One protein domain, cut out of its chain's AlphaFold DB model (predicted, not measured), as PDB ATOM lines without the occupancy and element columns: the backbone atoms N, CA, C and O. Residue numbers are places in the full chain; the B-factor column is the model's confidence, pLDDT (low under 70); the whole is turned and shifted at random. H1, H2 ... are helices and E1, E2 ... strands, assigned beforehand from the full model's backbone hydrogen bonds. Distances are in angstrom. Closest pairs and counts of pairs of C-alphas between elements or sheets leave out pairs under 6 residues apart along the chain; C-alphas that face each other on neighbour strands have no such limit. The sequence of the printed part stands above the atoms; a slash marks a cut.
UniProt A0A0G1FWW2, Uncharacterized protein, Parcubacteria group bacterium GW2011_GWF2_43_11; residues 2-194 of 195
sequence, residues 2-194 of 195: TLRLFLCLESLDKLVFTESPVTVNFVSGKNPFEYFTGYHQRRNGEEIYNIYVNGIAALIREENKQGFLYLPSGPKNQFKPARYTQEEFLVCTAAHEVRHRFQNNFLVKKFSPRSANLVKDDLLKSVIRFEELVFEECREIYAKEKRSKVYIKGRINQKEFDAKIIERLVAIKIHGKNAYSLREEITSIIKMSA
ATOM      1  N   THR A   2     263.234 266.070 393.812       66.00
ATOM      2  CA  THR A   2     263.482 265.923 395.257       66.00
ATOM      3  C   THR A   2     264.252 267.114 395.843       66.00
ATOM      4  O   THR A   2     263.842 267.680 396.849       66.00
ATOM      5  N   LEU A   3     265.265 267.601 395.114       69.31
ATOM      6  CA  LEU A   3     265.959 268.857 395.422       69.31
ATOM      7  C   LEU A   3     265.037 270.093 395.400       69.31
ATOM      8  O   LEU A   3     265.206 270.985 396.214       69.31
ATOM      9  N   ARG A   4     264.040 270.150 394.504       70.50
ATOM     10  CA  ARG A   4     263.099 271.285 394.448       70.50
ATOM     11  C   ARG A   4     262.146 271.272 395.643       70.50
ATOM     12  O   ARG A   4     261.944 272.320 396.236       70.50
ATOM     13  N   LEU A   5     261.625 270.101 396.034       71.75
ATOM     14  CA  LEU A   5     260.808 269.978 397.249       71.75
ATOM     15  C   LEU A   5     261.592 270.403 398.492       71.75
ATOM     16  O   LEU A   5     261.069 271.139 399.317       71.75
ATOM     17  N   PHE A   6     262.850 269.965 398.597       75.06
ATOM     18  CA  PHE A   6     263.756 270.386 399.663       75.06
ATOM     19  C   PHE A   6     263.918 271.900 399.699       75.06
ATOM     20  O   PHE A   6     263.705 272.496 400.746       75.06
ATOM     21  N   LEU A   7     264.219 272.527 398.558       74.56
ATOM     22  CA  LEU A   7     264.389 273.976 398.497       74.56
ATOM     23  C   LEU A   7     263.090 274.703 398.863       74.56
ATOM     24  O   LEU A   7     263.149 275.714 399.553       74.56
ATOM     25  N   CYS A   8     261.925 274.188 398.459       75.81
ATOM     26  CA  CYS A   8     260.629 274.734 398.868       75.81
ATOM     27  C   CYS A   8     260.400 274.606 400.379       75.81
ATOM     28  O   CYS A   8     260.044 275.596 401.009       75.81
ATOM     29  N   LEU A   9     260.625 273.422 400.956       77.38
ATOM     30  CA  LEU A   9     260.490 273.165 402.393       77.38
ATOM     31  C   LEU A   9     261.430 274.044 403.207       77.38
ATOM     32  O   LEU A   9     260.978 274.764 404.085       77.38
ATOM     33  N   GLU A  10     262.717 274.037 402.873       78.12
ATOM     34  CA  GLU A  10     263.732 274.838 403.550       78.12
ATOM     35  C   GLU A  10     263.427 276.338 403.431       78.12
ATOM     36  O   GLU A  10     263.518 277.071 404.415       78.12
ATOM     37  N   SER A  11     263.025 276.803 402.243       77.44
ATOM     38  CA  SER A  11     262.703 278.215 402.028       77.44
ATOM     39  C   SER A  11     261.470 278.643 402.812       77.44
ATOM     40  O   SER A  11     261.515 279.692 403.450       77.44
ATOM     41  N   LEU A  12     260.385 277.859 402.770       75.44
ATOM     42  CA  LEU A  12     259.144 278.136 403.502       75.44
ATOM     43  C   LEU A  12     259.328 278.016 405.014       75.44
ATOM     44  O   LEU A  12     258.759 278.810 405.754       75.44
ATOM     45  N   ASP A  13     260.138 277.072 405.478       79.31
ATOM     46  CA  ASP A  13     260.433 276.910 406.895       79.31
ATOM     47  C   ASP A  13     261.238 278.098 407.437       79.31
ATOM     48  O   ASP A  13     260.768 278.776 408.347       79.31
ATOM     49  N   LYS A  14     262.374 278.446 406.811       78.69
ATOM     50  CA  LYS A  14     263.211 279.602 407.203       78.69
ATOM     51  C   LYS A  14     262.445 280.917 407.201       78.69
ATOM     52  O   LYS A  14     262.719 281.821 407.984       78.69
ATOM     53  N   LEU A  15     261.503 281.032 406.278       73.19
ATOM     54  CA  LEU A  15     260.613 282.170 406.146       73.19
ATOM     55  C   LEU A  15     259.763 282.431 407.376       73.19
ATOM     56  O   LEU A  15     259.417 283.575 407.673       73.19
ATOM     57  N   VAL A  16     259.374 281.349 408.030       70.81
ATOM     58  CA  VAL A  16     258.367 281.378 409.065       70.81
ATOM     59  C   VAL A  16     258.978 281.138 410.450       70.81
ATOM     60  O   VAL A  16     258.537 281.751 411.417       70.81
ATOM     61  N   PHE A  17     260.042 280.340 410.528       75.00
ATOM     62  CA  PHE A  17     260.833 280.037 411.717       75.00
ATOM     63  C   PHE A  17     262.249 280.617 411.593       75.00
ATOM     64  O   PHE A  17     263.241 279.893 411.536       75.00
ATOM     65  N   THR A  18     262.352 281.944 411.553       73.44
ATOM     66  CA  THR A  18     263.626 282.655 411.332       73.44
ATOM     67  C   THR A  18     264.672 282.399 412.419       73.44
ATOM     68  O   THR A  18     265.865 282.414 412.133       73.44
ATOM     69  N   GLU A  19     264.235 282.162 413.657       74.56
ATOM     70  CA  GLU A  19     265.107 281.987 414.830       74.56
ATOM     71  C   GLU A  19     265.443 280.521 415.131       74.56
ATOM     72  O   GLU A  19     266.318 280.231 415.943       74.56
ATOM     73  N   SER A  20     264.752 279.587 414.480       71.38
ATOM     74  CA  SER A  20     264.940 278.151 414.665       71.38
ATOM     75  C   SER A  20     264.789 277.473 413.306       71.38
ATOM     76  O   SER A  20     263.719 276.965 412.984       71.38
ATOM     77  N   PRO A  21     265.801 277.519 412.434       70.44
ATOM     78  CA  PRO A  21     265.729 276.817 411.163       70.44
ATOM     79  C   PRO A  21     265.779 275.305 411.401       70.44
ATOM     80  O   PRO A  21     266.565 274.807 412.205       70.44
ATOM     81  N   VAL A  22     264.928 274.573 410.695       76.44
ATOM     82  CA  VAL A  22     264.891 273.109 410.749       76.44
ATOM     83  C   VAL A  22     266.026 272.492 409.923       76.44
ATOM     84  O   VAL A  22     266.424 273.025 408.882       76.44
ATOM     85  N   THR A  23     266.486 271.305 410.312       79.69
ATOM     86  CA  THR A  23     267.343 270.487 409.444       79.69
ATOM     87  C   THR A  23     266.475 269.682 408.481       79.69
ATOM     88  O   THR A  23     265.540 269.001 408.898       79.69
ATOM     89  N   VAL A  24     266.777 269.709 407.183       79.62
ATOM     90  CA  VAL A  24     266.056 268.908 406.182       79.62
ATOM     91  C   VAL A  24     266.955 267.774 405.688       79.62
ATOM     92  O   VAL A  24     268.005 268.013 405.099       79.62
ATOM     93  N   ASN A  25     266.522 266.533 405.897       81.62
ATOM     94  CA  ASN A  25     267.253 265.320 405.545       81.62
ATOM     95  C   ASN A  25     266.554 264.553 404.423       81.62
ATOM     96  O   ASN A  25     265.341 264.342 404.452       81.62
ATOM     97  N   PHE A  26     267.333 264.043 403.469       76.50
ATOM     98  CA  PHE A  26     266.846 263.046 402.520       76.50
ATOM     99  C   PHE A  26     267.040 261.645 403.076       76.50
ATOM    100  O   PHE A  26     268.148 261.251 403.431       76.50
ATOM    101  N   VAL A  27     265.961 260.870 403.091       80.19
ATOM    102  CA  VAL A  27     265.986 259.485 403.547       80.19
ATOM    103  C   VAL A  27     265.808 258.557 402.353       80.19
ATOM    104  O   VAL A  27     264.746 258.496 401.722       80.19
ATOM    105  N   SER A  28     266.866 257.810 402.045       66.38
ATOM    106  CA  SER A  28     266.829 256.669 401.133       66.38
ATOM    107  C   SER A  28     266.381 255.429 401.911       66.38
ATOM    108  O   SER A  28     267.157 254.843 402.661       66.38
ATOM    109  N   GLY A  29     265.112 255.041 401.780       67.31
ATOM    110  CA  GLY A  29     264.560 253.886 402.491       67.31
ATOM    111  C   GLY A  29     263.072 253.682 402.231       67.31
ATOM    112  O   GLY A  29     262.434 254.482 401.537       67.31
ATOM    113  N   LYS A  30     262.507 252.593 402.772       65.81
ATOM    114  CA  LYS A  30     261.056 252.376 402.751       65.81
ATOM    115  C   LYS A  30     260.413 253.419 403.660       65.81
ATOM    116  O   LYS A  30     260.798 253.539 404.819       65.81
ATOM    117  N   ASN A  31     259.462 254.177 403.123       67.00
ATOM    118  CA  ASN A  31     258.689 255.115 403.923       67.00
ATOM    119  C   ASN A  31     257.885 254.314 404.964       67.00
ATOM    120  O   ASN A  31     257.019 253.535 404.555       67.00
ATOM    121  N   PRO A  32     258.141 254.476 406.277       65.00
ATOM    122  CA  PRO A  32     257.396 253.755 407.307       65.00
ATOM    123  C   PRO A  32     255.915 254.151 407.336       65.00
ATOM    124  O   PRO A  32     255.101 253.436 407.913       65.00
ATOM    125  N   PHE A  33     255.559 255.257 406.680       63.34
ATOM    126  CA  PHE A  33     254.203 255.779 406.613       63.34
ATOM    127  C   PHE A  33     253.574 255.679 405.210       63.34
ATOM    128  O   PHE A  33     252.521 256.275 405.001       63.34
ATOM    129  N   GLU A  34     254.199 254.926 404.286       55.81
ATOM    130  CA  GLU A  34     253.821 254.577 402.890       55.81
ATOM    131  C   GLU A  34     253.441 255.725 401.922       55.81
ATOM    132  O   GLU A  34     253.766 255.641 400.741       55.81
ATOM    133  N   TYR A  35     252.851 256.823 402.395       54.84
ATOM    134  CA  TYR A  35     252.188 257.858 401.595       54.84
ATOM    135  C   TYR A  35     252.600 259.290 401.973       54.84
ATOM    136  O   TYR A  35     252.028 260.241 401.450       54.84
ATOM    137  N   PHE A  36     253.548 259.463 402.897       60.97
ATOM    138  CA  PHE A  36     254.051 260.782 403.304       60.97
ATOM    139  C   PHE A  36     255.296 261.173 402.506       60.97
ATOM    140  O   PHE A  36     256.239 260.393 402.373       60.97
ATOM    141  N   THR A  37     255.320 262.383 401.970       63.41
ATOM    142  CA  THR A  37     256.461 262.928 401.219       63.41
ATOM    143  C   THR A  37     257.522 263.536 402.125       63.41
ATOM    144  O   THR A  37     258.711 263.435 401.810       63.41
ATOM    145  N   GLY A  38     257.110 264.088 403.267       70.88
ATOM    146  CA  GLY A  38     257.961 264.553 404.356       70.88
ATOM    147  C   GLY A  38     257.405 264.106 405.710       70.88
ATOM    148  O   GLY A  38     256.260 263.684 405.811       70.88
ATOM    149  N   TYR A  39     258.236 264.134 406.747       71.00
ATOM    150  CA  TYR A  39     257.783 263.986 408.129       71.00
ATOM    151  C   TYR A  39     258.626 264.865 409.041       71.00
ATOM    152  O   TYR A  39     259.855 264.753 409.050       71.00
ATOM    153  N   HIS A  40     257.962 265.708 409.829       73.06
ATOM    154  CA  HIS A  40     258.602 266.449 410.908       73.06
ATOM    155  C   HIS A  40     258.782 265.563 412.146       73.06
ATOM    156  O   HIS A  40     257.807 265.119 412.759       73.06
ATOM    157  N   GLN A  41     260.030 265.375 412.563       75.81
ATOM    158  CA  GLN A  41     260.397 264.699 413.798       75.81
ATOM    159  C   GLN A  41     261.169 265.643 414.716       75.81
ATOM    160  O   GLN A  41     262.102 266.310 414.282       75.81
ATOM    161  N   ARG A  42     260.853 265.600 416.014       72.31
ATOM    162  CA  ARG A  42     261.723 266.149 417.055       72.31
ATOM    163  C   ARG A  42     262.560 265.023 417.655       72.31
ATOM    164  O   ARG A  42     261.997 264.066 418.193       72.31
ATOM    165  N   ARG A  43     263.887 265.099 417.554       72.06
ATOM    166  CA  ARG A  43     264.822 264.095 418.086       72.06
ATOM    167  C   ARG A  43     265.953 264.800 418.823       72.06
ATOM    168  O   ARG A  43     266.600 265.660 418.255       72.06
ATOM    169  N   ASN A  44     266.191 264.435 420.083       74.12
ATOM    170  CA  ASN A  44     267.258 265.016 420.914       74.12
ATOM    171  C   ASN A  44     267.236 266.557 420.997       74.12
ATOM    172  O   ASN A  44     268.278 267.190 421.098       74.12
ATOM    173  N   GLY A  45     266.049 267.166 420.941       71.56
ATOM    174  CA  GLY A  45     265.899 268.625 420.931       71.56
ATOM    175  C   GLY A  45     266.015 269.266 419.546       71.56
ATOM    176  O   GLY A  45     265.537 270.385 419.390       71.56
ATOM    177  N   GLU A  46     266.525 268.547 418.546       73.44
ATOM    178  CA  GLU A  46     266.598 268.992 417.154       73.44
ATOM    179  C   GLU A  46     265.280 268.727 416.418       73.44
ATOM    180  O   GLU A  46     264.636 267.686 416.599       73.44
ATOM    181  N   GLU A  47     264.883 269.674 415.575       78.44
ATOM    182  CA  GLU A  47     263.749 269.542 414.665       78.44
ATOM    183  C   GLU A  47     264.261 269.179 413.273       78.44
ATOM    184  O   GLU A  47     265.158 269.830 412.731       78.44
ATOM    185  N   ILE A  48     263.709 268.105 412.706       81.50
ATOM    186  CA  ILE A  48     264.181 267.521 411.454       81.50
ATOM    187  C   ILE A  48     262.994 267.215 410.546       81.50
ATOM    188  O   ILE A  48     262.053 266.531 410.955       81.50
ATOM    189  N   TYR A  49     263.069 267.640 409.287       82.38
ATOM    190  CA  TYR A  49     262.233 267.099 408.219       82.38
ATOM    191  C   TYR A  49     262.928 265.925 407.547       82.38
ATOM    192  O   TYR A  49     264.000 266.078 406.972       82.38
ATOM    193  N   ASN A  50     262.294 264.758 407.562       80.56
ATOM    194  CA  ASN A  50     262.741 263.597 406.803       80.56
ATOM    195  C   ASN A  50     261.943 263.492 405.505       80.56
ATOM    196  O   ASN A  50     260.747 263.210 405.529       80.56
ATOM    197  N   ILE A  51     262.608 263.703 404.372       76.06
ATOM    198  CA  ILE A  51     262.021 263.616 403.038       76.06
ATOM    199  C   ILE A  51     262.345 262.248 402.433       76.06
ATOM    200  O   ILE A  51     263.500 261.949 402.117       76.06
ATOM    201  N   TYR A  52     261.322 261.420 402.215       75.88
ATOM    202  CA  TYR A  52     261.492 260.080 401.649       75.88
ATOM    203  C   TYR A  52     261.456 260.124 400.118       75.88
ATOM    204  O   TYR A  52     260.407 260.328 399.503       75.88
ATOM    205  N   VAL A  53     262.601 259.865 399.482       68.50
ATOM    206  CA  VAL A  53     262.782 260.014 398.022       68.50
ATOM    207  C   VAL A  53     261.817 259.135 397.216       68.50
ATOM    208  O   VAL A  53     261.218 259.593 396.241       68.50
ATOM    209  N   ASN A  54     261.604 257.892 397.658       64.00
ATOM    210  CA  ASN A  54     260.677 256.954 397.014       64.00
ATOM    211  C   ASN A  54     259.204 257.371 397.169       64.00
ATOM    212  O   ASN A  54     258.397 257.086 396.284       64.00
ATOM    213  N   GLY A  55     258.868 258.075 398.257       66.62
ATOM    214  CA  GLY A  55     257.525 258.600 398.509       66.62
ATOM    215  C   GLY A  55     257.152 259.702 397.520       66.62
ATOM    216  O   GLY A  55     256.075 259.655 396.941       66.62
ATOM    217  N   ILE A  56     258.077 260.626 397.231       65.94
ATOM    218  CA  ILE A  56     257.863 261.707 396.249       65.94
ATOM    219  C   ILE A  56     257.607 261.150 394.851       65.94
ATOM    220  O   ILE A  56     256.660 261.556 394.180       65.94
ATOM    221  N   ALA A  57     258.445 260.215 394.399       65.62
ATOM    222  CA  ALA A  57     258.318 259.650 393.060       65.62
ATOM    223  C   ALA A  57     257.006 258.864 392.878       65.62
ATOM    224  O   ALA A  57     256.435 258.870 391.789       65.62
ATOM    225  N   ALA A  58     256.528 258.187 393.927       67.75
ATOM    226  CA  ALA A  58     255.242 257.499 393.915       67.75
ATOM    227  C   ALA A  58     254.062 258.482 393.925       67.75
ATOM    228  O   ALA A  58     253.190 258.358 393.068       67.75
ATOM    229  N   LEU A  59     254.087 259.484 394.812       67.00
ATOM    230  CA  LEU A  59     253.027 260.486 394.942       67.00
ATOM    231  C   LEU A  59     252.779 261.204 393.608       67.00
ATOM    232  O   LEU A  59     251.648 261.347 393.180       67.00
ATOM    233  N   ILE A  60     253.835 261.548 392.872       64.94
ATOM    234  CA  ILE A  60     253.710 262.236 391.577       64.94
ATOM    235  C   ILE A  60     253.142 261.338 390.485       64.94
ATOM    236  O   ILE A  60     252.426 261.811 389.609       64.94
ATOM    237  N   ARG A  61     253.463 260.041 390.495       66.88
ATOM    238  CA  ARG A  61     252.870 259.103 389.532       66.88
ATOM    239  C   ARG A  61     251.378 258.915 389.780       66.88
ATOM    240  O   ARG A  61     250.642 258.755 388.812       66.88
ATOM    241  N   GLU A  62     250.959 258.916 391.040       65.38
ATOM    242  CA  GLU A  62     249.548 258.876 391.439       65.38
ATOM    243  C   GLU A  62     248.841 260.189 391.061       65.38
ATOM    244  O   GLU A  62     247.820 260.176 390.376       65.38
ATOM    245  N   GLU A  63     249.441 261.334 391.380       62.47
ATOM    246  CA  GLU A  63     248.889 262.666 391.097       62.47
ATOM    247  C   GLU A  63     248.845 262.983 389.596       62.47
ATOM    248  O   GLU A  63     247.860 263.509 389.098       62.47
ATOM    249  N   ASN A  64     249.831 262.564 388.800       59.16
ATOM    250  CA  ASN A  64     249.743 262.691 387.340       59.16
ATOM    251  C   ASN A  64     248.612 261.840 386.734       59.16
ATOM    252  O   ASN A  64     248.182 262.106 385.610       59.16
ATOM    253  N   LYS A  65     248.136 260.809 387.447       58.38
ATOM    254  CA  LYS A  65     247.009 259.972 387.020       58.38
ATOM    255  C   LYS A  65     245.659 260.494 387.523       58.38
ATOM    256  O   LYS A  65     244.671 260.305 386.819       58.38
ATOM    257  N   GLN A  66     245.600 261.098 388.712       55.34
ATOM    258  CA  GLN A  66     244.338 261.386 389.421       55.34
ATOM    259  C   GLN A  66     244.285 262.739 390.157       55.34
ATOM    260  O   GLN A  66     243.269 263.064 390.766       55.34
ATOM    261  N   GLY A  67     245.355 263.528 390.117       58.09
ATOM    262  CA  GLY A  67     245.552 264.723 390.929       58.09
ATOM    263  C   GLY A  67     244.697 265.896 390.484       58.09
ATOM    264  O   GLY A  67     245.041 266.621 389.544       58.09
ATOM    265  N   PHE A  68     243.579 266.093 391.177       61.50
ATOM    266  CA  PHE A  68     242.730 267.262 391.015       61.50
ATOM    267  C   PHE A  68     242.760 268.111 392.288       61.50
ATOM    268  O   PHE A  68     242.369 267.675 393.370       61.50
ATOM    269  N   LEU A  69     243.175 269.365 392.143       69.06
ATOM    270  CA  LEU A  69     242.857 270.426 393.081       69.06
ATOM    271  C   LEU A  69     241.385 270.790 392.910       69.06
ATOM    272  O   LEU A  69     240.934 271.012 391.797       69.06
ATOM    273  N   TYR A  70     240.635 270.916 393.997       69.81
ATOM    274  CA  TYR A  70     239.286 271.463 393.911       69.81
ATOM    275  C   TYR A  70     239.325 272.945 394.266       69.81
ATOM    276  O   TYR A  70     239.670 273.301 395.397       69.81
ATOM    277  N   LEU A  71     238.965 273.789 393.299       70.38
ATOM    278  CA  LEU A  71     238.989 275.245 393.389       70.38
ATOM    279  C   LEU A  71     237.583 275.835 393.494       70.38
ATOM    280  O   LEU A  71     236.673 275.332 392.831       70.38
ATOM    281  N   PRO A  72     237.404 276.939 394.237       69.44
ATOM    282  CA  PRO A  72     236.173 277.714 394.193       69.44
ATOM    283  C   PRO A  72     235.879 278.187 392.761       69.44
ATOM    284  O   PRO A  72     236.730 278.750 392.080       69.44
ATOM    285  N   SER A  73     234.650 277.978 392.313       63.47
ATOM    286  CA  SER A  73     234.141 278.322 390.992       63.47
ATOM    287  C   SER A  73     232.750 278.928 391.133       63.47
ATOM    288  O   SER A  73     231.841 278.319 391.700       63.47
ATOM    289  N   GLY A  74     232.555 280.084 390.500       58.94
ATOM    290  CA  GLY A  74     231.263 280.759 390.426       58.94
ATOM    291  C   GLY A  74     230.778 281.348 391.759       58.94
ATOM    292  O   GLY A  74     231.475 281.296 392.777       58.94
ATOM    293  N   PRO A  75     229.566 281.927 391.768       50.97
ATOM    294  CA  PRO A  75     228.962 282.444 392.985       50.97
ATOM    295  C   PRO A  75     228.676 281.294 393.962       50.97
ATOM    296  O   PRO A  75     228.166 280.248 393.558       50.97
ATOM    297  N   LYS A  76     228.954 281.514 395.256       57.31
ATOM    298  CA  LYS A  76     228.823 280.550 396.375       57.31
ATOM    299  C   LYS A  76     229.967 279.535 396.562       57.31
ATOM    300  O   LYS A  76     229.760 278.552 397.267       57.31
ATOM    301  N   ASN A  77     231.157 279.760 395.993       59.72
ATOM    302  CA  ASN A  77     232.344 278.911 396.208       59.72
ATOM    303  C   ASN A  77     232.102 277.419 395.892       59.72
ATOM    304  O   ASN A  77     232.497 276.544 396.662       59.72
ATOM    305  N   GLN A  78     231.435 277.105 394.775       66.31
ATOM    306  CA  GLN A  78     231.287 275.709 394.348       66.31
ATOM    307  C   GLN A  78     232.653 275.156 393.946       66.31
ATOM    308  O   GLN A  78     233.369 275.798 393.192       66.31
ATOM    309  N   PHE A  79     233.029 273.977 394.425       71.81
ATOM    310  CA  PHE A  79     234.361 273.433 394.183       71.81
ATOM    311  C   PHE A  79     234.415 272.641 392.867       71.81
ATOM    312  O   PHE A  79     233.671 271.678 392.694       71.81
ATOM    313  N   LYS A  80     235.291 273.032 391.932       73.44
ATOM    314  CA  LYS A  80     235.529 272.326 390.660       73.44
ATOM    315  C   LYS A  80     236.949 271.770 390.581       73.44
ATOM    316  O   LYS A  80     237.869 272.441 391.046       73.44
ATOM    317  N   PRO A  81     237.141 270.589 389.969       76.31
ATOM    318  CA  PRO A  81     238.467 270.023 389.785       76.31
ATOM    319  C   PRO A  81     239.298 270.868 388.804       76.31
ATOM    320  O   PRO A  81     238.814 271.291 387.756       76.31
ATOM    321  N   ALA A  82     240.563 271.061 389.139       73.81
ATOM    322  CA  ALA A  82     241.615 271.712 388.378       73.81
ATOM    323  C   ALA A  82     242.889 270.872 388.519       73.81
ATOM    324  O   ALA A  82     243.078 270.193 389.525       73.81
ATOM    325  N   ARG A  83     243.762 270.871 387.514       73.81
ATOM    326  CA  ARG A  83     245.022 270.121 387.603       73.81
ATOM    327  C   ARG A  83     246.093 270.969 388.268       73.81
ATOM    328  O   ARG A  83     246.240 272.139 387.927       73.81
ATOM    329  N   TYR A  84     246.859 270.346 389.157       71.38
ATOM    330  CA  TYR A  84     248.107 270.914 389.643       71.38
ATOM    331  C   TYR A  84     249.137 270.998 388.512       71.38
ATOM    332  O   TYR A  84     249.300 270.057 387.730       71.38
ATOM    333  N   THR A  85     249.899 272.086 388.473       75.31
ATOM    334  CA  THR A  85     251.262 272.041 387.942       75.31
ATOM    335  C   THR A  85     252.176 271.337 388.942       75.31
ATOM    336  O   THR A  85     251.912 271.263 390.147       75.31
ATOM    337  N   GLN A  86     253.292 270.817 388.446       74.19
ATOM    338  CA  GLN A  86     254.271 270.136 389.281       74.19
ATOM    339  C   GLN A  86     254.841 271.059 390.372       74.19
ATOM    340  O   GLN A  86     255.048 270.625 391.502       74.19
ATOM    341  N   GLU A  87     255.085 272.329 390.055       74.00
ATOM    342  CA  GLU A  87     255.564 273.342 390.993       74.00
ATOM    343  C   GLU A  87     254.543 273.642 392.096       74.00
ATOM    344  O   GLU A  87     254.907 273.654 393.273       74.00
ATOM    345  N   GLU A  88     253.269 273.831 391.748       75.88
ATOM    346  CA  GLU A  88     252.200 274.083 392.721       75.88
ATOM    347  C   GLU A  88     252.053 272.925 393.708       75.88
ATOM    348  O   GLU A  88     251.976 273.134 394.918       75.88
ATOM    349  N   PHE A  89     252.103 271.695 393.201       77.06
ATOM    350  CA  PHE A  89     252.046 270.496 394.025       77.06
ATOM    351  C   PHE A  89     253.183 270.429 395.055       77.06
ATOM    352  O   PHE A  89     252.968 270.098 396.226       77.06
ATOM    353  N   LEU A  90     254.406 270.773 394.638       76.56
ATOM    354  CA  LEU A  90     255.568 270.807 395.526       76.56
ATOM    355  C   LEU A  90     255.427 271.873 396.617       76.56
ATOM    356  O   LEU A  90     255.784 271.614 397.766       76.56
ATOM    357  N   VAL A  91     254.884 273.045 396.282       78.31
ATOM    358  CA  VAL A  91     254.636 274.122 397.249       78.31
ATOM    359  C   VAL A  91     253.546 273.732 398.248       78.31
ATOM    360  O   VAL A  91     253.735 273.918 399.448       78.31
ATOM    361  N   CYS A  92     252.442 273.143 397.785       77.75
ATOM    362  CA  CYS A  92     251.367 272.643 398.645       77.75
ATOM    363  C   CYS A  92     251.868 271.565 399.610       77.75
ATOM    364  O   CYS A  92     251.612 271.645 400.810       77.75
ATOM    365  N   THR A  93     252.659 270.617 399.101       79.06
ATOM    366  CA  THR A  93     253.314 269.589 399.919       79.06
ATOM    367  C   THR A  93     254.227 270.222 400.969       79.06
ATOM    368  O   THR A  93     254.194 269.846 402.136       79.06
ATOM    369  N   ALA A  94     255.027 271.218 400.584       79.06
ATOM    370  CA  ALA A  94     255.919 271.888 401.517       79.06
ATOM    371  C   ALA A  94     255.149 272.660 402.608       79.06
ATOM    372  O   ALA A  94     255.489 272.568 403.786       79.06
ATOM    373  N   ALA A  95     254.077 273.366 402.243       80.62
ATOM    374  CA  ALA A  95     253.226 274.082 403.192       80.62
ATOM    375  C   ALA A  95     252.515 273.138 404.180       80.62
ATOM    376  O   ALA A  95     252.402 273.468 405.364       80.62
ATOM    377  N   HIS A  96     252.086 271.959 403.716       84.19
ATOM    378  CA  HIS A  96     251.500 270.908 404.549       84.19
ATOM    379  C   HIS A  96     252.465 270.478 405.671       84.19
ATOM    380  O   HIS A  96     252.104 270.472 406.848       84.19
ATOM    381  N   GLU A  97     253.728 270.206 405.339       81.94
ATOM    382  CA  GLU A  97     254.744 269.791 406.317       81.94
ATOM    383  C   GLU A  97     255.187 270.927 407.255       81.94
ATOM    384  O   GLU A  97     255.388 270.715 408.456       81.94
ATOM    385  N   VAL A  98     255.301 272.161 406.748       79.81
ATOM    386  CA  VAL A  98     255.559 273.351 407.585       79.81
ATOM    387  C   VAL A  98     254.447 273.524 408.621       79.81
ATOM    388  O   VAL A  98     254.717 273.778 409.799       79.81
ATOM    389  N   ARG A  99     253.188 273.282 408.239       81.38
ATOM    390  CA  ARG A  99     252.059 273.321 409.176       81.38
ATOM    391  C   ARG A  99     252.165 272.262 410.281       81.38
ATOM    392  O   ARG A  99     251.861 272.578 411.435       81.38
ATOM    393  N   HIS A 100     252.645 271.053 409.997       80.12
ATOM    394  CA  HIS A 100     252.864 270.041 411.044       80.12
ATOM    395  C   HIS A 100     253.852 270.509 412.116       80.12
ATOM    396  O   HIS A 100     253.646 270.267 413.309       80.12
ATOM    397  N   ARG A 101     254.905 271.239 411.729       79.62
ATOM    398  CA  ARG A 101     255.855 271.829 412.684       79.62
ATOM    399  C   ARG A 101     255.213 272.894 413.556       79.62
ATOM    400  O   ARG A 101     255.379 272.857 414.774       79.62
ATOM    401  N   PHE A 102     254.406 273.773 412.973       77.38
ATOM    402  CA  PHE A 102     253.599 274.729 413.733       77.38
ATOM    403  C   PHE A 102     252.749 274.062 414.812       77.38
ATOM    404  O   PHE A 102     252.735 274.494 415.965       77.38
ATOM    405  N   GLN A 103     252.051 272.985 414.454       75.75
ATOM    406  CA  GLN A 103     251.181 272.264 415.380       75.75
ATOM    407  C   GLN A 103     251.956 271.535 416.470       75.75
ATOM    408  O   GLN A 103     251.511 271.514 417.616       75.75
ATOM    409  N   ASN A 104     253.102 270.943 416.129       79.00
ATOM    410  CA  ASN A 104     253.971 270.279 417.099       79.00
ATOM    411  C   ASN A 104     254.576 271.269 418.105       79.00
ATOM    412  O   ASN A 104     254.842 270.876 419.237       79.00
ATOM    413  N   ASN A 105     254.721 272.538 417.719       75.88
ATOM    414  CA  ASN A 105     255.158 273.622 418.598       75.88
ATOM    415  C   ASN A 105     253.998 274.400 419.245       75.88
ATOM    416  O   ASN A 105     254.240 275.380 419.936       75.88
ATOM    417  N   PHE A 106     252.743 273.969 419.053       74.62
ATOM    418  CA  PHE A 106     251.541 274.643 419.573       74.62
ATOM    419  C   PHE A 106     251.387 276.106 419.134       74.62
ATOM    420  O   PHE A 106     250.664 276.877 419.760       74.62
ATOM    421  N   LEU A 107     252.014 276.482 418.024       68.19
ATOM    422  CA  LEU A 107     252.054 277.858 417.534       68.19
ATOM    423  C   LEU A 107     250.828 278.234 416.704       68.19
ATOM    424  O   LEU A 107     250.794 279.299 416.107       68.19
ATOM    425  N   VAL A 108     249.826 277.358 416.625       67.88
ATOM    426  CA  VAL A 108     248.676 277.542 415.744       67.88
ATOM    427  C   VAL A 108     247.366 277.100 416.371       67.88
ATOM    428  O   VAL A 108     247.255 276.053 417.012       67.88
ATOM    429  N   LYS A 109     246.336 277.891 416.091       66.12
ATOM    430  CA  LYS A 109     244.937 277.597 416.341       66.12
ATOM    431  C   LYS A 109     244.510 276.393 415.507       66.12
ATOM    432  O   LYS A 109     244.812 276.288 414.316       66.12
ATOM    433  N   LYS A 110     243.805 275.482 416.173       70.25
ATOM    434  CA  LYS A 110     243.221 274.284 415.569       70.25
ATOM    435  C   LYS A 110     241.907 274.662 414.888       70.25
ATOM    436  O   LYS A 110     241.071 275.326 415.509       70.25
ATOM    437  N   PHE A 111     241.715 274.246 413.644       69.88
ATOM    438  CA  PHE A 111     240.458 274.412 412.925       69.88
ATOM    439  C   PHE A 111     239.544 273.246 413.280       69.88
ATOM    440  O   PHE A 111     239.735 272.133 412.829       69.88
ATOM    441  N   SER A 112     238.538 273.459 414.110       63.66
ATOM    442  CA  SER A 112     237.553 272.406 414.369       63.66
ATOM    443  C   SER A 112     236.473 272.385 413.282       63.66
ATOM    444  O   SER A 112     236.204 273.434 412.691       63.66
ATOM    445  N   PRO A 113     235.728 271.278 413.139       56.19
ATOM    446  CA  PRO A 113     234.510 271.256 412.332       56.19
ATOM    447  C   PRO A 113     233.423 272.269 412.768       56.19
ATOM    448  O   PRO A 113     232.443 272.548 412.088       56.19
ATOM    449  N   ARG A 114     233.563 272.855 413.966       60.81
ATOM    450  CA  ARG A 114     232.689 273.936 414.457       60.81
ATOM    451  C   ARG A 114     233.243 275.328 414.144       60.81
ATOM    452  O   ARG A 114     232.553 276.327 414.343       60.81
ATOM    453  N   SER A 115     234.478 275.413 413.651       63.28
ATOM    454  CA  SER A 115     235.176 276.669 413.385       63.28
ATOM    455  C   SER A 115     234.645 277.382 412.149       63.28
ATOM    456  O   SER A 115     234.736 278.604 412.106       63.28
ATOM    457  N   ALA A 116     234.006 276.685 411.202       59.16
ATOM    458  CA  ALA A 116     233.401 277.311 410.024       59.16
ATOM    459  C   ALA A 116     232.369 278.402 410.383       59.16
ATOM    460  O   ALA A 116     232.222 279.387 409.663       59.16
ATOM    461  N   ASN A 117     231.666 278.264 411.512       58.31
ATOM    462  CA  ASN A 117     230.686 279.257 411.968       58.31
ATOM    463  C   ASN A 117     231.309 280.407 412.780       58.31
ATOM    464  O   ASN A 117     230.631 281.390 413.058       58.31
ATOM    465  N   LEU A 118     232.587 280.292 413.149       61.81
ATOM    466  CA  LEU A 118     233.337 281.290 413.923       61.81
ATOM    467  C   LEU A 118     234.259 282.142 413.038       61.81
ATOM    468  O   LEU A 118     234.860 283.106 413.510       61.81
ATOM    469  N   VAL A 119     234.392 281.771 411.765       68.19
ATOM    470  CA  VAL A 119     235.230 282.443 410.776       68.19
ATOM    471  C   VAL A 119     234.378 283.416 409.959       68.19
ATOM    472  O   VAL A 119     233.319 283.048 409.452       68.19
ATOM    473  N   LYS A 120     234.857 284.660 409.834       68.50
ATOM    474  CA  LYS A 120     234.225 285.719 409.025       68.50
ATOM    475  C   LYS A 120     234.636 285.693 407.550       68.50
ATOM    476  O   LYS A 120     233.926 286.246 406.724       68.50
ATOM    477  N   ASP A 121     235.781 285.092 407.238       75.56
ATOM    478  CA  ASP A 121     236.283 284.961 405.870       75.56
ATOM    479  C   ASP A 121     235.514 283.853 405.129       75.56
ATOM    480  O   ASP A 121     235.576 282.678 405.506       75.56
ATOM    481  N   ASP A 122     234.762 284.233 404.092       75.50
ATOM    482  CA  ASP A 122     233.897 283.320 403.336       75.50
ATOM    483  C   ASP A 122     234.678 282.227 402.598       75.50
ATOM    484  O   ASP A 122     234.195 281.099 402.475       75.50
ATOM    485  N   LEU A 123     235.895 282.525 402.135       76.69
ATOM    486  CA  LEU A 123     236.747 281.551 401.461       76.69
ATOM    487  C   LEU A 123     237.246 280.502 402.459       76.69
ATOM    488  O   LEU A 123     237.085 279.303 402.225       76.69
ATOM    489  N   LEU A 124     237.801 280.940 403.590       78.31
ATOM    490  CA  LEU A 124     238.263 280.056 404.659       78.31
ATOM    491  C   LEU A 124     237.115 279.197 405.195       78.31
ATOM    492  O   LEU A 124     237.279 277.995 405.393       78.31
ATOM    493  N   LYS A 125     235.928 279.781 405.370       78.62
ATOM    494  CA  LYS A 125     234.721 279.054 405.768       78.62
ATOM    495  C   LYS A 125     234.332 277.972 404.761       78.62
ATOM    496  O   LYS A 125     234.015 276.854 405.168       78.62
ATOM    497  N   SER A 126     234.361 278.279 403.464       78.56
ATOM    498  CA  SER A 126     234.096 277.300 402.404       78.56
ATOM    499  C   SER A 126     235.138 276.184 402.366       78.56
ATOM    500  O   SER A 126     234.762 275.027 402.205       78.56
ATOM    501  N   VAL A 127     236.422 276.501 402.563       82.44
ATOM    502  CA  VAL A 127     237.503 275.505 402.626       82.44
ATOM    503  C   VAL A 127     237.334 274.570 403.822       82.44
ATOM    504  O   VAL A 127     237.419 273.360 403.642       82.44
ATOM    505  N   ILE A 128     237.040 275.100 405.015       83.44
ATOM    506  CA  ILE A 128     236.811 274.278 406.213       83.44
ATOM    507  C   ILE A 128     235.672 273.279 405.963       83.44
ATOM    508  O   ILE A 128     235.852 272.087 406.185       83.44
ATOM    509  N   ARG A 129     234.532 273.742 405.432       82.75
ATOM    510  CA  ARG A 129     233.381 272.873 405.123       82.75
ATOM    511  C   ARG A 129     233.691 271.824 404.062       82.75
ATOM    512  O   ARG A 129     233.206 270.703 404.146       82.75
ATOM    513  N   PHE A 130     234.469 272.188 403.048       83.56
ATOM    514  CA  PHE A 130     234.882 271.237 402.024       83.56
ATOM    515  C   PHE A 130     235.741 270.119 402.626       83.56
ATOM    516  O   PHE A 130     235.486 268.947 402.374       83.56
ATOM    517  N   GLU A 131     236.724 270.467 403.459       85.94
ATOM    518  CA  GLU A 131     237.585 269.476 404.112       85.94
ATOM    519  C   GLU A 131     236.827 268.600 405.113       85.94
ATOM    520  O   GLU A 131     237.158 267.425 405.259       85.94
ATOM    521  N   GLU A 132     235.795 269.126 405.782       85.56
ATOM    522  CA  GLU A 132     234.911 268.316 406.637       85.56
ATOM    523  C   GLU A 132     234.286 267.172 405.834       85.56
ATOM    524  O   GLU A 132     234.404 266.012 406.230       85.56
ATOM    525  N   LEU A 133     233.711 267.492 404.668       83.81
ATOM    526  CA  LEU A 133     233.092 266.509 403.777       83.81
ATOM    527  C   LEU A 133     234.107 265.478 403.269       83.81
ATOM    528  O   LEU A 133     233.835 264.279 403.306       83.81
ATOM    529  N   VAL A 134     235.299 265.921 402.855       84.88
ATOM    530  CA  VAL A 134     236.372 265.013 402.411       84.88
ATOM    531  C   VAL A 134     236.783 264.058 403.533       84.88
ATOM    532  O   VAL A 134     236.944 262.860 403.302       84.88
ATOM    533  N   PHE A 135     236.938 264.552 404.764       88.19
ATOM    534  CA  PHE A 135     237.325 263.721 405.907       88.19
ATOM    535  C   PHE A 135     236.248 262.697 406.278       88.19
ATOM    536  O   PHE A 135     236.583 261.576 406.678       88.19
ATOM    537  N   GLU A 136     234.973 263.068 406.168       87.75
ATOM    538  CA  GLU A 136     233.840 262.160 406.353       87.75
ATOM    539  C   GLU A 136     233.837 261.064 405.283       87.75
ATOM    540  O   GLU A 136     233.856 259.879 405.625       87.75
ATOM    541  N   GLU A 137     233.947 261.434 404.007       86.44
ATOM    542  CA  GLU A 137     233.974 260.486 402.892       86.44
ATOM    543  C   GLU A 137     235.178 259.533 402.977       86.44
ATOM    544  O   GLU A 137     235.027 258.311 402.885       86.44
ATOM    545  N   CYS A 138     236.381 260.047 403.261       86.31
ATOM    546  CA  CYS A 138     237.565 259.212 403.476       86.31
ATOM    547  C   CYS A 138     237.378 258.234 404.642       86.31
ATOM    548  O   CYS A 138     237.812 257.082 404.559       86.31
ATOM    549  N   ARG A 139     236.727 258.655 405.733       87.31
ATOM    550  CA  ARG A 139     236.446 257.774 406.874       87.31
ATOM    551  C   ARG A 139     235.534 256.620 406.466       87.31
ATOM    552  O   ARG A 139     235.796 255.485 406.871       87.31
ATOM    553  N   GLU A 140     234.504 256.888 405.672       87.69
ATOM    554  CA  GLU A 140     233.608 255.855 405.148       87.69
ATOM    555  C   GLU A 140     234.328 254.886 404.209       87.69
ATOM    556  O   GLU A 140     234.178 253.670 404.352       87.69
ATOM    557  N   ILE A 141     235.143 255.400 403.284       86.75
ATOM    558  CA  ILE A 141     235.940 254.584 402.359       86.75
ATOM    559  C   ILE A 141     236.880 253.666 403.142       86.75
ATOM    560  O   ILE A 141     236.871 252.453 402.945       86.75
ATOM    561  N   TYR A 142     237.641 254.204 404.096       86.62
ATOM    562  CA  TYR A 142     238.578 253.399 404.881       86.62
ATOM    563  C   TYR A 142     237.884 252.360 405.765       86.62
ATOM    564  O   TYR A 142     238.434 251.276 405.977       86.62
ATOM    565  N   ALA A 143     236.681 252.657 406.262       85.38
ATOM    566  CA  ALA A 143     235.861 251.679 406.965       85.38
ATOM    567  C   ALA A 143     235.415 250.541 406.028       85.38
ATOM    568  O   ALA A 143     235.546 249.371 406.398       85.38
ATOM    569  N   LYS A 144     234.962 250.858 404.805       91.00
ATOM    570  CA  LYS A 144     234.588 249.871 403.771       91.00
ATOM    571  C   LYS A 144     235.775 248.995 403.359       91.00
ATOM    572  O   LYS A 144     235.633 247.781 403.248       91.00
ATOM    573  N   GLU A 145     236.959 249.587 403.229       89.81
ATOM    574  CA  GLU A 145     238.219 248.888 402.945       89.81
ATOM    575  C   GLU A 145     238.784 248.101 404.141       89.81
ATOM    576  O   GLU A 145     239.845 247.484 404.029       89.81
ATOM    577  N   LYS A 146     238.113 248.117 405.303       90.25
ATOM    578  CA  LYS A 146     238.557 247.448 406.538       90.25
ATOM    579  C   LYS A 146     239.970 247.863 406.971       90.25
ATOM    580  O   LYS A 146     240.723 247.059 407.528       90.25
ATOM    581  N   ARG A 147     240.344 249.126 406.742       86.88
ATOM    582  CA  ARG A 147     241.627 249.670 407.212       86.88
ATOM    583  C   ARG A 147     241.685 249.647 408.737       86.88
ATOM    584  O   ARG A 147     240.675 249.783 409.429       86.88
ATOM    585  N   SER A 148     242.890 249.491 409.282       85.44
ATOM    586  CA  SER A 148     243.071 249.424 410.733       85.44
ATOM    587  C   SER A 148     242.673 250.743 411.411       85.44
ATOM    588  O   SER A 148     242.854 251.831 410.863       85.44
ATOM    589  N   LYS A 149     242.184 250.672 412.656       84.88
ATOM    590  CA  LYS A 149     241.858 251.878 413.444       84.88
ATOM    591  C   LYS A 149     243.063 252.812 413.605       84.88
ATOM    592  O   LYS A 149     242.884 254.023 413.653       84.88
ATOM    593  N   VAL A 150     244.272 252.250 413.694       83.44
ATOM    594  CA  VAL A 150     245.526 253.015 413.783       83.44
ATOM    595  C   VAL A 150     245.771 253.787 412.488       83.44
ATOM    596  O   VAL A 150     246.034 254.983 412.545       83.44
ATOM    597  N   TYR A 151     245.590 253.137 411.335       81.75
ATOM    598  CA  TYR A 151     245.696 253.783 410.028       81.75
ATOM    599  C   TYR A 151     244.697 254.938 409.893       81.75
ATOM    600  O   TYR A 151     245.090 256.066 409.604       81.75
ATOM    601  N   ILE A 152     243.417 254.691 410.193       83.44
ATOM    602  CA  ILE A 152     242.370 255.718 410.093       83.44
ATOM    603  C   ILE A 152     242.678 256.898 411.022       83.44
ATOM    604  O   ILE A 152     242.598 258.040 410.589       83.44
ATOM    605  N   LYS A 153     243.093 256.651 412.273       83.50
ATOM    606  CA  LYS A 153     243.493 257.721 413.207       83.50
ATOM    607  C   LYS A 153     244.724 258.498 412.735       83.50
ATOM    608  O   LYS A 153     244.830 259.684 413.026       83.50
ATOM    609  N   GLY A 154     245.645 257.857 412.019       80.69
ATOM    610  CA  GLY A 154     246.799 258.528 411.423       80.69
ATOM    611  C   GLY A 154     246.420 259.492 410.295       80.69
ATOM    612  O   GLY A 154     247.100 260.491 410.117       80.69
ATOM    613  N   ARG A 155     245.323 259.221 409.575       80.06
ATOM    614  CA  ARG A 155     244.900 259.981 408.384       80.06
ATOM    615  C   ARG A 155     243.775 260.976 408.655       80.06
ATOM    616  O   ARG A 155     243.724 262.034 408.049       80.06
ATOM    617  N   ILE A 156     242.876 260.630 409.568       85.19
ATOM    618  CA  ILE A 156     241.666 261.386 409.889       85.19
ATOM    619  C   ILE A 156     241.793 261.875 411.332       85.19
ATOM    620  O   ILE A 156     241.192 261.332 412.264       85.19
ATOM    621  N   ASN A 157     242.636 262.887 411.529       85.75
ATOM    622  CA  ASN A 157     242.826 263.546 412.817       85.75
ATOM    623  C   ASN A 157     242.922 265.068 412.662       85.75
ATOM    624  O   ASN A 157     243.040 265.598 411.563       85.75
ATOM    625  N   GLN A 158     242.889 265.764 413.799       83.62
ATOM    626  CA  GLN A 158     242.911 267.223 413.846       83.62
ATOM    627  C   GLN A 158     244.179 267.840 413.233       83.62
ATOM    628  O   GLN A 158     244.114 268.944 412.700       83.62
ATOM    629  N   LYS A 159     245.331 267.156 413.323       83.62
ATOM    630  CA  LYS A 159     246.580 267.673 412.756       83.62
ATOM    631  C   LYS A 159     246.505 267.702 411.234       83.62
ATOM    632  O   LYS A 159     246.672 268.766 410.646       83.62
ATOM    633  N   GLU A 160     246.140 266.566 410.646       85.50
ATOM    634  CA  GLU A 160     245.937 266.412 409.202       85.50
ATOM    635  C   GLU A 160     244.842 267.336 408.667       85.50
ATOM    636  O   GLU A 160     245.006 267.940 407.613       85.50
ATOM    637  N   PHE A 161     243.743 267.499 409.408       86.38
ATOM    638  CA  PHE A 161     242.637 268.368 409.002       86.38
ATOM    639  C   PHE A 161     243.076 269.828 408.836       86.38
ATOM    640  O   PHE A 161     242.875 270.438 407.787       86.38
ATOM    641  N   ASP A 162     243.746 270.381 409.847       82.25
ATOM    642  CA  ASP A 162     244.308 271.728 409.755       82.25
ATOM    643  C   ASP A 162     245.342 271.842 408.622       82.25
ATOM    644  O   ASP A 162     245.404 272.868 407.948       82.25
ATOM    645  N   ALA A 163     246.188 270.819 408.443       82.94
ATOM    646  CA  ALA A 163     247.210 270.804 407.400       82.94
ATOM    647  C   ALA A 163     246.574 270.856 406.007       82.94
ATOM    648  O   ALA A 163     247.006 271.649 405.171       82.94
ATOM    649  N   LYS A 164     245.482 270.113 405.795       84.94
ATOM    650  CA  LYS A 164     244.716 270.104 404.544       84.94
ATOM    651  C   LYS A 164     244.010 271.428 404.256       84.94
ATOM    652  O   LYS A 164     244.024 271.880 403.114       84.94
ATOM    653  N   ILE A 165     243.497 272.117 405.277       83.06
ATOM    654  CA  ILE A 165     242.958 273.481 405.119       83.06
ATOM    655  C   ILE A 165     244.034 274.437 404.589       83.06
ATOM    656  O   ILE A 165     243.786 275.174 403.636       83.06
ATOM    657  N   ILE A 166     245.233 274.424 405.182       80.25
ATOM    658  CA  ILE A 166     246.341 275.289 404.750       80.25
ATOM    659  C   ILE A 166     246.795 274.919 403.343       80.25
ATOM    660  O   ILE A 166     246.903 275.800 402.494       80.25
ATOM    661  N   GLU A 167     247.007 273.631 403.079       82.25
ATOM    662  CA  GLU A 167     247.358 273.108 401.760       82.25
ATOM    663  C   GLU A 167     246.385 273.612 400.691       82.25
ATOM    664  O   GLU A 167     246.827 274.123 399.662       82.25
ATOM    665  N   ARG A 168     245.074 273.565 400.963       82.31
ATOM    666  CA  ARG A 168     244.040 274.033 400.036       82.31
ATOM    667  C   ARG A 168     244.012 275.547 399.885       82.31
ATOM    668  O   ARG A 168     243.864 276.030 398.769       82.31
ATOM    669  N   LEU A 169     244.160 276.313 400.965       79.25
ATOM    670  CA  LEU A 169     244.233 277.776 400.880       79.25
ATOM    671  C   LEU A 169     245.439 278.224 400.063       79.25
ATOM    672  O   LEU A 169     245.311 279.115 399.227       79.25
ATOM    673  N   VAL A 170     246.591 277.589 400.287       78.31
ATOM    674  CA  VAL A 170     247.786 277.796 399.476       78.31
ATOM    675  C   VAL A 170     247.454 277.434 398.033       78.31
ATOM    676  O   VAL A 170     247.527 278.311 397.185       78.31
ATOM    677  N   ALA A 171     246.956 276.228 397.764       77.69
ATOM    678  CA  ALA A 171     246.599 275.784 396.419       77.69
ATOM    679  C   ALA A 171     245.667 276.764 395.675       77.69
ATOM    680  O   ALA A 171     245.908 277.102 394.521       77.69
ATOM    681  N   ILE A 172     244.637 277.286 396.344       76.38
ATOM    682  CA  ILE A 172     243.710 278.272 395.769       76.38
ATOM    683  C   ILE A 172     244.428 279.580 395.427       76.38
ATOM    684  O   ILE A 172     244.196 280.150 394.361       76.38
ATOM    685  N   LYS A 173     245.295 280.069 396.319       75.69
ATOM    686  CA  LYS A 173     246.012 281.333 396.111       75.69
ATOM    687  C   LYS A 173     247.077 281.233 395.023       75.69
ATOM    688  O   LYS A 173     247.167 282.131 394.190       75.69
ATOM    689  N   ILE A 174     247.845 280.143 395.001       73.50
ATOM    690  CA  ILE A 174     248.913 279.933 394.014       73.50
ATOM    691  C   ILE A 174     248.341 279.727 392.612       73.50
ATOM    692  O   ILE A 174     248.858 280.298 391.660       73.50
ATOM    693  N   HIS A 175     247.218 279.014 392.499       72.81
ATOM    694  CA  HIS A 175     246.570 278.775 391.213       72.81
ATOM    695  C   HIS A 175     245.962 280.051 390.610       72.81
ATOM    696  O   HIS A 175     245.724 280.132 389.408       72.81
ATOM    697  N   GLY A 176     245.723 281.071 391.439       63.41
ATOM    698  CA  GLY A 176     245.235 282.379 391.010       63.41
ATOM    699  C   GLY A 176     246.319 283.427 390.722       63.41
ATOM    700  O   GLY A 176     245.946 284.537 390.335       63.41
ATOM    701  N   LYS A 177     247.623 283.163 390.944       59.16
ATOM    702  CA  LYS A 177     248.680 284.206 390.938       59.16
ATOM    703  C   LYS A 177     250.058 283.760 390.413       59.16
ATOM    704  O   LYS A 177     250.416 282.592 390.423       59.16
ATOM    705  N   ASN A 178     250.878 284.746 390.018       49.25
ATOM    706  CA  ASN A 178     252.288 284.576 389.633       49.25
ATOM    707  C   ASN A 178     253.229 284.335 390.838       49.25
ATOM    708  O   ASN A 178     253.018 284.863 391.935       49.25
ATOM    709  N   ALA A 179     254.331 283.618 390.569       41.81
ATOM    710  CA  ALA A 179     255.242 282.968 391.520       41.81
ATOM    711  C   ALA A 179     255.779 283.814 392.707       41.81
ATOM    712  O   ALA A 179     256.092 283.275 393.767       41.81
ATOM    713  N   TYR A 180     255.904 285.137 392.555       40.16
ATOM    714  CA  TYR A 180     256.552 286.011 393.546       40.16
ATOM    715  C   TYR A 180     255.643 286.425 394.718       40.16
ATOM    716  O   TYR A 180     256.139 286.641 395.820       40.16
ATOM    717  N   SER A 181     254.319 286.462 394.523       52.28
ATOM    718  CA  SER A 181     253.356 286.803 395.593       52.28
ATOM    719  C   SER A 181     253.111 285.663 396.595       52.28
ATOM    720  O   SER A 181     252.583 285.879 397.685       52.28
ATOM    721  N   LEU A 182     253.544 284.442 396.259       47.97
ATOM    722  CA  LEU A 182     253.295 283.238 397.053       47.97
ATOM    723  C   LEU A 182     253.909 283.289 398.451       47.97
ATOM    724  O   LEU A 182     253.313 282.801 399.406       47.97
ATOM    725  N   ARG A 183     255.114 283.850 398.577       49.06
ATOM    726  CA  ARG A 183     255.888 283.851 399.824       49.06
ATOM    727  C   ARG A 183     255.152 284.578 400.946       49.06
ATOM    728  O   ARG A 183     254.999 284.044 402.045       49.06
ATOM    729  N   GLU A 184     254.690 285.787 400.661       55.44
ATOM    730  CA  GLU A 184     253.980 286.646 401.609       55.44
ATOM    731  C   GLU A 184     252.584 286.096 401.914       55.44
ATOM    732  O   GLU A 184     252.131 286.137 403.057       55.44
ATOM    733  N   GLU A 185     251.929 285.486 400.927       56.94
ATOM    734  CA  GLU A 185     250.593 284.918 401.085       56.94
ATOM    735  C   GLU A 185     250.564 283.604 401.856       56.94
ATOM    736  O   GLU A 185     249.682 283.424 402.698       56.94
ATOM    737  N   ILE A 186     251.524 282.709 401.611       58.00
ATOM    738  CA  ILE A 186     251.711 281.485 402.398       58.00
ATOM    739  C   ILE A 186     252.051 281.869 403.835       58.00
ATOM    740  O   ILE A 186     251.440 281.354 404.770       58.00
ATOM    741  N   THR A 187     252.954 282.840 404.017       58.50
ATOM    742  CA  THR A 187     253.287 283.375 405.342       58.50
ATOM    743  C   THR A 187     252.048 283.949 406.026       58.50
ATOM    744  O   THR A 187     251.809 283.640 407.185       58.50
ATOM    745  N   SER A 188     251.218 284.725 405.323       62.88
ATOM    746  CA  SER A 188     249.960 285.263 405.849       62.88
ATOM    747  C   SER A 188     248.961 284.162 406.218       62.88
ATOM    748  O   SER A 188     248.406 284.222 407.303       62.88
ATOM    749  N   ILE A 189     248.765 283.123 405.400       61.91
ATOM    750  CA  ILE A 189     247.849 282.009 405.715       61.91
ATOM    751  C   ILE A 189     248.325 281.235 406.953       61.91
ATOM    752  O   ILE A 189     247.545 280.936 407.863       61.91
ATOM    753  N   ILE A 190     249.622 280.925 406.997       58.59
ATOM    754  CA  ILE A 190     250.231 280.196 408.107       58.59
ATOM    755  C   ILE A 190     250.179 281.049 409.386       58.59
ATOM    756  O   ILE A 190     249.768 280.542 410.429       58.59
ATOM    757  N   LYS A 191     250.489 282.352 409.297       55.84
ATOM    758  CA  LYS A 191     250.446 283.298 410.424       55.84
ATOM    759  C   LYS A 191     249.036 283.694 410.854       55.84
ATOM    760  O   LYS A 191     248.842 283.859 412.037       55.84
ATOM    761  N   MET A 192     248.031 283.762 409.977       52.91
ATOM    762  CA  MET A 192     246.614 283.959 410.362       52.91
ATOM    763  C   MET A 192     246.091 282.832 411.259       52.91
ATOM    764  O   MET A 192     245.064 282.965 411.924       52.91
ATOM    765  N   SER A 193     246.785 281.698 411.239       44.09
ATOM    766  CA  SER A 193     246.493 280.557 412.085       44.09
ATOM    767  C   SER A 193     247.283 280.581 413.394       44.09
ATOM    768  O   SER A 193     246.965 279.785 414.268       44.09
ATOM    769  N   ALA A 194     248.292 281.438 413.532       37.75
ATOM    770  CA  ALA A 194     249.030 281.707 414.762       37.75
ATOM    771  C   ALA A 194     248.503 283.019 415.384       37.75
ATOM    772  O   ALA A 194     247.947 283.841 414.658       37.75
TER     773      ALA A 194
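What this domain is: This is residues 2 to 194 of the 195 residues of an uncharacterized protein of Parcubacteria group bacterium GW2011_GWF2_43_11 (UniProt A0A0G1FWW2). Helices H3 and H6, side by side and running opposite ways, make the core; on one side of them a small, strongly twisted sheet E1 E3 E2 has H1 and H3 over one face, and on the other side the long helix H4 crosses H6, while strand E4 of the hairpin E4 E5 packs on residues 168 to 175 of H6. H7 folds back along H6, and the short H5 folds back from the far end of H4. The printed part has 193 residues with seven named helices and five named strands, in the order H1 E1 E2 E3 H2 E4 E5 H3 H4 H5 H6 H7; the class is mixed, helices and strands. The sheet E1 E3 E2 is mixed, and E4 E5 is antiparallel. The whole is compact, with a radius of gyration of the C-alphas of 16.3 A and spans of 46 by 42 by 32 A.

How they stand to each other: H1, residues 2 to 16, is on the sheet of E1, residues 23 to 27, E2, residues 38 to 43, and E3, residues 46 to 52, whose order is E1 E3 E2. H1 lies over E1 and E3 at a height over the sheet of 9.3 A. E1 and E3 are parallel, with N 25 and O 49 within hydrogen-bond range at 2.8 A. E2 and E3 form a hairpin, antiparallel, with N 41 and O 48 at 2.8 A. H2, residues 53 to 66, only grazes the sheet with its residues 53 to 56. E4, residues 68 to 73, and E5, residues 78 to 83, are a hairpin, with N 71 and O 80 at 2.8 A. H3, residues 86 to 104, lies over E2 at a height over the sheet of 8.5 A, on the same face as H1, which gives two layers, helices on one face of a sheet. Residues 90 to 98 of H3 touch H1 at a steep tilt of 46 degrees; the closest C-alphas are those of Leu 9 and Ala 94, 4.8 A apart. H4, residues 122 to 144, is close to but not clearly touching H5, residues 149 to 155. H6, residues 158 to 175, is the hub, touching three helices. It touches H3 at a shallow tilt of 34 degrees, only just short of steep, opposite ways, with the C-alphas of Cys 92 and Glu 167 closest at 5.1 A. Its residues 161 to 169 touch H4 at a steep tilt of 54 degrees, with the C-alphas of Ile 128 and Ile 165 closest at 6.3 A. H7, residues 182 to 192, forms a helical hairpin with H6, the C-alphas of Val 170 and Ile 186 being closest at 6.1 A. H3, H6 and H7 are an up and down bundle, each running against the one before it. Every O i to N i+4 pair is within hydrogen-bond range in H1, H3, H4, H5, H6 and H7; in H2 it is 9 of 10.

Where its parts are: H1 begins at C-alpha 2, (263.482, 265.923, 395.257), and is 21.3 A long; H2 is 20.4 A long. H3 measures 27.8 A, H6 25.7 A, and H4, the longest helix, 33.5 A from C-alpha 122 at (233.897, 283.320, 403.336). E3, the longest strand, is 18.6 A long. H7 ends at C-alpha 192, (246.614, 283.959, 410.362).

The domain as a whole: The C-alphas of Asn 44 and Pro 75 are the two farthest apart, at 50.5 A. The printed part has no cut, and its one long link is H3 to H4, residues 105 to 121. The mean pLDDT of the printed part is 72.5; 69 residues are under 70, among them residues 53 to 70 and 176 to 194.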